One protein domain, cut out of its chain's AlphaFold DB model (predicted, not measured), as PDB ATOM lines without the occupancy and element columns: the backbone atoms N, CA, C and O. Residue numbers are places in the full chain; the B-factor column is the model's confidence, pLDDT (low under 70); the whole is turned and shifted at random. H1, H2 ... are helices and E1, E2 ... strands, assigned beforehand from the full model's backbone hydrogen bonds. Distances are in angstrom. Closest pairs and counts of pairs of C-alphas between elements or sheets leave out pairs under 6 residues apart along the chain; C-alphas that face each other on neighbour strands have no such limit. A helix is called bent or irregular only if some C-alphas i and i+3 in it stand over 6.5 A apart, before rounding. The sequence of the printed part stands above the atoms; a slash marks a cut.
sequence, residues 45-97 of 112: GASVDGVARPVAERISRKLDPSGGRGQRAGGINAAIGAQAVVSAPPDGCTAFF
ATOM      1  N   GLY A  45     161.127 152.209 137.129       75.38
ATOM      2  CA  GLY A  45     161.204 152.968 135.874       75.38
ATOM      3  C   GLY A  45     162.564 152.934 135.164       75.38
ATOM      4  O   GLY A  45     162.670 153.453 134.056       75.38
ATOM      5  N   ALA A  46     163.588 152.291 135.738       78.12
ATOM      6  CA  ALA A  46     164.800 151.950 134.996       78.12
ATOM      7  C   ALA A  46     164.455 151.081 133.776       78.12
ATOM      8  O   ALA A  46     163.513 150.286 133.822       78.12
ATOM      9  N   SER A  47     165.270 151.127 132.718       81.50
ATOM     10  CA  SER A  47     165.079 150.274 131.531       81.50
ATOM     11  C   SER A  47     164.957 148.785 131.891       81.50
ATOM     12  O   SER A  47     164.195 148.050 131.268       81.50
ATOM     13  N   VAL A  48     165.650 148.351 132.949       80.81
ATOM     14  CA  VAL A  48     165.589 146.974 133.461       80.81
ATOM     15  C   VAL A  48     164.258 146.659 134.160       80.81
ATOM     16  O   VAL A  48     163.755 145.549 134.009       80.81
ATOM     17  N   ASP A  49     163.642 147.612 134.869       81.31
ATOM     18  CA  ASP A  49     162.340 147.421 135.541       81.31
ATOM     19  C   ASP A  49     161.222 147.136 134.520       81.31
ATOM     20  O   ASP A  49     160.370 146.271 134.742       81.31
ATOM     21  N   GLY A  50     161.283 147.786 133.350       83.62
ATOM     22  CA  GLY A  50     160.366 147.537 132.232       83.62
ATOM     23  C   GLY A  50     160.425 146.103 131.688       83.62
ATOM     24  O   GLY A  50     159.409 145.577 131.237       83.62
ATOM     25  N   VAL A  51     161.583 145.441 131.781       85.94
ATOM     26  CA  VAL A  51     161.764 144.038 131.367       85.94
ATOM     27  C   VAL A  51     161.468 143.070 132.515       85.94
ATOM     28  O   VAL A  51     160.830 142.037 132.310       85.94
ATOM     29  N   ALA A  52     161.889 143.405 133.734       83.38
ATOM     30  CA  ALA A  52     161.758 142.533 134.897       83.38
ATOM     31  C   ALA A  52     160.288 142.233 135.236       83.38
ATOM     32  O   ALA A  52     159.938 141.079 135.487       83.38
ATOM     33  N   ARG A  53     159.398 143.233 135.177       82.19
ATOM     34  CA  ARG A  53     157.968 143.060 135.505       82.19
ATOM     35  C   ARG A  53     157.231 142.034 134.625       82.19
ATOM     36  O   ARG A  53     156.626 141.122 135.195       82.19
ATOM     37  N   PRO A  54     157.252 142.121 133.279       85.69
ATOM     38  CA  PRO A  54     156.568 141.143 132.431       85.69
ATOM     39  C   PRO A  54     157.200 139.747 132.508       85.69
ATOM     40  O   PRO A  54     156.488 138.743 132.407       85.69
ATOM     41  N   VAL A  55     158.519 139.662 132.720       85.31
ATOM     42  CA  VAL A  55     159.213 138.386 132.958       85.31
ATOM     43  C   VAL A  55     158.720 137.748 134.258       85.31
ATOM     44  O   VAL A  55     158.280 136.595 134.237       85.31
ATOM     45  N   ALA A  56     158.691 138.508 135.355       79.19
ATOM     46  CA  ALA A  56     158.177 138.058 136.648       79.19
ATOM     47  C   ALA A  56     156.733 137.551 136.545       79.19
ATOM     48  O   ALA A  56     156.382 136.515 137.105       79.19
ATOM     49  N   GLU A  57     155.890 138.255 135.791       80.00
ATOM     50  CA  GLU A  57     154.488 137.892 135.603       80.00
ATOM     51  C   GLU A  57     154.310 136.583 134.822       80.00
ATOM     52  O   GLU A  57     153.491 135.739 135.191       80.00
ATOM     53  N   ARG A  58     155.095 136.375 133.758       82.75
ATOM     54  CA  ARG A  58     155.084 135.114 132.998       82.75
ATOM     55  C   ARG A  58     155.597 133.942 133.827       82.75
ATOM     56  O   ARG A  58     155.010 132.867 133.749       82.75
ATOM     57  N   ILE A  59     156.659 134.148 134.605       80.19
ATOM     58  CA  ILE A  59     157.211 133.113 135.486       80.19
ATOM     59  C   ILE A  59     156.192 132.756 136.569       80.19
ATOM     60  O   ILE A  59     155.902 131.578 136.749       80.19
ATOM     61  N   SER A  60     155.580 133.756 137.210       74.50
ATOM     62  CA  SER A  60     154.548 133.543 138.230       74.50
ATOM     63  C   SER A  60     153.380 132.711 137.695       74.50
ATOM     64  O   SER A  60     152.979 131.765 138.357       74.50
ATOM     65  N   ARG A  61     152.882 132.985 136.479       76.38
ATOM     66  CA  ARG A  61     151.803 132.190 135.860       76.38
ATOM     67  C   ARG A  61     152.174 130.735 135.578       76.38
ATOM     68  O   ARG A  61     151.298 129.879 135.581       76.38
ATOM     69  N   LYS A  62     153.441 130.465 135.254       76.94
ATOM     70  CA  LYS A  62     153.912 129.113 134.923       76.94
ATOM     71  C   LYS A  62     154.221 128.285 136.164       76.94
ATOM     72  O   LYS A  62     153.932 127.096 136.171       76.94
ATOM     73  N   LEU A  63     154.849 128.901 137.166       72.62
ATOM     74  CA  LEU A  63     155.264 128.220 138.395       72.62
ATOM     75  C   LEU A  63     154.142 128.124 139.428       72.62
ATOM     76  O   LEU A  63     154.133 127.171 140.195       72.62
ATOM     77  N   ASP A  64     153.205 129.072 139.441       66.81
ATOM     78  CA  ASP A  64     152.063 129.061 140.358       66.81
ATOM     79  C   ASP A  64     150.751 129.336 139.597       66.81
ATOM     80  O   ASP A  64     150.201 130.446 139.642       66.81
ATOM     81  N   PRO A  65     150.237 128.333 138.855       57.94
ATOM     82  CA  PRO A  65     148.979 128.441 138.111       57.94
ATOM     83  C   PRO A  65     147.773 128.728 139.018       57.94
ATOM     84  O   PRO A  65     146.767 129.265 138.562       57.94
ATOM     85  N   SER A  66     147.887 128.378 140.303       53.19
ATOM     86  CA  SER A  66     146.894 128.564 141.367       53.19
ATOM     87  C   SER A  66     146.775 130.008 141.869       53.19
ATOM     88  O   SER A  66     145.869 130.312 142.645       53.19
ATOM     89  N   GLY A  67     147.628 130.922 141.403       46.59
ATOM     90  CA  GLY A  67     147.454 132.350 141.663       46.59
ATOM     91  C   GLY A  67     147.957 132.807 143.031       46.59
ATOM     92  O   GLY A  67     147.488 133.832 143.541       46.59
ATOM     93  N   GLY A  68     148.944 132.122 143.616       51.84
ATOM     94  CA  GLY A  68     149.770 132.751 144.638       51.84
ATOM     95  C   GLY A  68     150.472 133.948 144.003       51.84
ATOM     96  O   GLY A  68     151.348 133.813 143.152       51.84
ATOM     97  N   ARG A  69     150.019 135.158 144.346       49.66
ATOM     98  CA  ARG A  69     150.614 136.413 143.874       49.66
ATOM     99  C   ARG A  69     152.108 136.372 144.184       49.66
ATOM    100  O   ARG A  69     152.487 136.575 145.336       49.66
ATOM    101  N   GLY A  70     152.943 136.101 143.179       57.22
ATOM    102  CA  GLY A  70     154.389 136.157 143.337       57.22
ATOM    103  C   GLY A  70     154.758 137.518 143.921       57.22
ATOM    104  O   GLY A  70     154.330 138.554 143.401       57.22
ATOM    105  N   GLN A  71     155.472 137.529 145.042       58.69
ATOM    106  CA  GLN A  71     155.845 138.766 145.708       58.69
ATOM    107  C   GLN A  71     156.944 139.440 144.885       58.69
ATOM    108  O   GLN A  71     158.060 138.942 144.758       58.69
ATOM    109  N   ARG A  72     156.610 140.568 144.265       65.69
ATOM    110  CA  ARG A  72     157.533 141.331 143.422       65.69
ATOM    111  C   ARG A  72     158.182 142.412 144.273       65.69
ATOM    112  O   ARG A  72     157.477 143.281 144.779       65.69
ATOM    113  N   ALA A  73     159.498 142.369 144.409       62.16
ATOM    114  CA  ALA A  73     160.274 143.407 145.074       62.16
ATOM    115  C   ALA A  73     161.184 144.084 144.041       62.16
ATOM    116  O   ALA A  73     162.360 143.753 143.891       62.16
ATOM    117  N   GLY A  74     160.592 145.010 143.287       60.19
ATOM    118  CA  GLY A  74     161.327 145.940 142.435       60.19
ATOM    119  C   GLY A  74     161.688 147.217 143.178       60.19
ATOM    120  O   GLY A  74     161.065 147.546 144.185       60.19
ATOM    121  N   GLY A  75     162.658 147.968 142.662       56.00
ATOM    122  CA  GLY A  75     162.971 149.302 143.173       56.00
ATOM    123  C   GLY A  75     164.060 149.374 144.239       56.00
ATOM    124  O   GLY A  75     164.164 150.390 144.917       56.00
ATOM    125  N   ILE A  76     164.854 148.318 144.415       62.03
ATOM    126  CA  ILE A  76     165.833 148.212 145.501       62.03
ATOM    127  C   ILE A  76     167.247 148.448 144.951       62.03
ATOM    128  O   ILE A  76     167.574 147.982 143.864       62.03
ATOM    129  N   ASN A  77     168.111 149.142 145.701       65.12
ATOM    130  CA  ASN A  77     169.537 149.266 145.365       65.12
ATOM    131  C   ASN A  77     170.216 147.891 145.271       65.12
ATOM    132  O   ASN A  77     169.891 146.980 146.032       65.12
ATOM    133  N   ALA A  78     171.226 147.753 144.408       69.12
ATOM    134  CA  ALA A  78     171.803 146.445 144.106       69.12
ATOM    135  C   ALA A  78     172.380 145.671 145.286       69.12
ATOM    136  O   ALA A  78     172.090 144.485 145.441       69.12
ATOM    137  N   ALA A  79     173.118 146.353 146.157       73.69
ATOM    138  CA  ALA A  79     173.651 145.744 147.369       73.69
ATOM    139  C   ALA A  79     172.537 145.267 148.318       73.69
ATOM    140  O   ALA A  79     172.619 144.172 148.868       73.69
ATOM    141  N   ILE A  80     171.462 146.049 148.465       81.12
ATOM    142  CA  ILE A  80     170.337 145.730 149.357       81.12
ATOM    143  C   ILE A  80     169.519 144.567 148.786       81.12
ATOM    144  O   ILE A  80     169.145 143.652 149.516       81.12
ATOM    145  N   GLY A  81     169.284 144.559 147.470       79.94
ATOM    146  CA  GLY A  81     168.606 143.456 146.793       79.94
ATOM    147  C   GLY A  81     169.373 142.142 146.940       79.94
ATOM    148  O   GLY A  81     168.775 141.117 147.252       79.94
ATOM    149  N   ALA A  82     170.700 142.180 146.797       80.94
ATOM    150  CA  ALA A  82     171.547 141.009 147.007       80.94
ATOM    151  C   ALA A  82     171.504 140.518 148.466       80.94
ATOM    152  O   ALA A  82     171.321 139.326 148.704       80.94
ATOM    153  N   GLN A  83     171.593 141.423 149.449       83.75
ATOM    154  CA  GLN A  83     171.476 141.068 150.871       83.75
ATOM    155  C   GLN A  83     170.115 140.452 151.218       83.75
ATOM    156  O   GLN A  83     170.053 139.508 152.007       83.75
ATOM    157  N   ALA A  84     169.035 140.945 150.607       82.88
ATOM    158  CA  ALA A  84     167.695 140.399 150.794       82.88
ATOM    159  C   ALA A  84     167.572 138.963 150.264       82.88
ATOM    160  O   ALA A  84     166.913 138.142 150.896       82.88
ATOM    161  N   VAL A  85     168.232 138.639 149.145       84.12
ATOM    162  CA  VAL A  85     168.274 137.269 148.602       84.12
ATOM    163  C   VAL A  85     169.114 136.352 149.484       84.12
ATOM    164  O   VAL A  85     168.688 135.240 149.770       84.12
ATOM    165  N   VAL A  86     170.276 136.817 149.952       87.19
ATOM    166  CA  VAL A  86     171.150 136.034 150.845       87.19
ATOM    167  C   VAL A  86     170.466 135.731 152.179       87.19
ATOM    168  O   VAL A  86     170.634 134.646 152.725       87.19
ATOM    169  N   SER A  87     169.682 136.678 152.696       86.38
ATOM    170  CA  SER A  87     168.947 136.518 153.958       86.38
ATOM    171  C   SER A  87     167.625 135.760 153.798       86.38
ATOM    172  O   SER A  87     166.960 135.478 154.795       86.38
ATOM    173  N   ALA A  88     167.200 135.472 152.564       83.38
ATOM    174  CA  ALA A  88     165.950 134.773 152.318       83.38
ATOM    175  C   ALA A  88     166.057 133.293 152.724       83.38
ATOM    176  O   ALA A  88     167.142 132.708 152.663       83.38
ATOM    177  N   PRO A  89     164.936 132.654 153.105       81.62
ATOM    178  CA  PRO A  89     164.923 131.219 153.336       81.62
ATOM    179  C   PRO A  89     165.440 130.464 152.095       81.62
ATOM    180  O   PRO A  89     165.086 130.838 150.975       81.62
ATOM    181  N   PRO A  90     166.228 129.385 152.259       78.69
ATOM    182  CA  PRO A  90     166.700 128.545 151.157       78.69
ATOM    183  C   PRO A  90     165.585 127.596 150.674       78.69
ATOM    184  O   PRO A  90     165.762 126.386 150.579       78.69
ATOM    185  N   ASP A  91     164.402 128.152 150.415       74.94
ATOM    186  CA  ASP A  91     163.160 127.453 150.068       74.94
ATOM    187  C   ASP A  91     162.950 127.320 148.547       74.94
ATOM    188  O   ASP A  91     161.896 126.865 148.102       74.94
ATOM    189  N   GLY A  92     163.922 127.766 147.741       74.25
ATOM    190  CA  GLY A  92     163.821 127.822 146.277       74.25
ATOM    191  C   GLY A  92     162.815 128.860 145.761       74.25
ATOM    192  O   GLY A  92     162.646 129.016 144.554       74.25
ATOM    193  N   CYS A  93     162.167 129.615 146.655       78.50
ATOM    194  CA  CYS A  93     161.112 130.560 146.301       78.50
ATOM    195  C   CYS A  93     161.643 131.979 146.080       78.50
ATOM    196  O   CYS A  93     160.850 132.870 145.801       78.50
ATOM    197  N   THR A  94     162.950 132.225 146.202       82.19
ATOM    198  CA  THR A  94     163.539 133.560 146.026       82.19
ATOM    199  C   THR A  94     164.459 133.584 144.810       82.19
ATOM    200  O   THR A  94     165.433 132.839 144.747       82.19
ATOM    201  N   ALA A  95     164.160 134.456 143.846       81.19
ATOM    202  CA  ALA A  95     164.927 134.622 142.616       81.19
ATOM    203  C   ALA A  95     165.476 136.049 142.495       81.19
ATOM    204  O   ALA A  95     164.763 137.026 142.744       81.19
ATOM    205  N   PHE A  96     166.732 136.161 142.059       82.81
ATOM    206  CA  PHE A  96     167.402 137.431 141.797       82.81
ATOM    207  C   PHE A  96     167.533 137.666 140.295       82.81
ATOM    208  O   PHE A  96     168.123 136.852 139.584       82.81
ATOM    209  N   PHE A  97     167.003 138.783 139.806       81.50
ATOM    210  CA  PHE A  97     167.125 139.162 138.403       81.50
ATOM    211  C   PHE A  97     168.271 140.164 138.240       81.50
ATOM    212  O   PHE A  97     168.126 141.344 138.555       81.50
TER     213      PHE A  97
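AT A GLANCE: This is residues 45 to 97 of the 112 residues of an uncharacterized protein of Verminephrobacter sp. Larva24 (UniProt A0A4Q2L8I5). The printed part is a flat zigzag of four legs: a long helix, H1, a short strand, E1, that folds back along it, a shorter helix, H2, that runs roughly the same way as H1, and a short strand, E2, that folds back along H2. The two helices lie on two different sides of the piece, with few contacts between its parts, and the bends at residues 62 to 67 and 87 to 92 stick out. There are 53 residues with two named helices and two named strands, in the order H1, E1, H2, E2; the class is mostly helix, and the two strands make no sheet with each other. The whole is only just compact, close to loose, with a radius of gyration of the C-alphas of 11.8 A, and spans 32 by 29 by 12 A.

HOW THE PARTS SIT: H1, residues 47 to 63, comes near E1, residues 71 to 73, at a single pair of C-alphas within 8 A, those of Ala 56 and Arg 72, 7.6 A apart. H2, residues 78 to 86, and E2, residues 94 to 96, have 5 pairs of C-alphas within 8 A; the closest are those of Val 85 and Thr 94, at 6.5 A. Their centres are 9.8 A apart, and those of H1 and E1 are 10.3 A apart. H1 is apart from both H2 and E2, and E1 is apart from both H2 and E2. E1 and E2 each pair with no named strand. In H2 every O i to N i+4 pair is within hydrogen-bond range; in H1 11 of 13 are.

IN THESE COORDINATES: H1 begins at C-alpha 47, at (165.079, 150.274, 131.531), and measures 25.1 A from first to last C-alpha, ending at C-alpha 63, at (155.264, 128.220, 138.395). It is neither bent nor irregular, but only just: C-alphas 51 and 54 are 6.0 A apart. E1 holds residues 71 to 73. H2, residues 78 to 86, measures 12.4 A. E2 ends at C-alpha 96, at (167.402, 137.431, 141.797).

THE WHOLE: The C-alphas of Ser 66 and Ala 79 are the two farthest apart, at 32.4 A, and those of Gly 45 and Phe 97, the first and last printed, are 15.2 A apart. The printed part has no cut. The link from E1 to H2 is tight, with 4 residues; the links from H1 to E1 and from H2 to E2 are short, with 7 residues each. Residues 62 to 67 and 87 to 92 stand free. The mean pLDDT of the printed part is 74.5, and residues 64 to 78 are under 70.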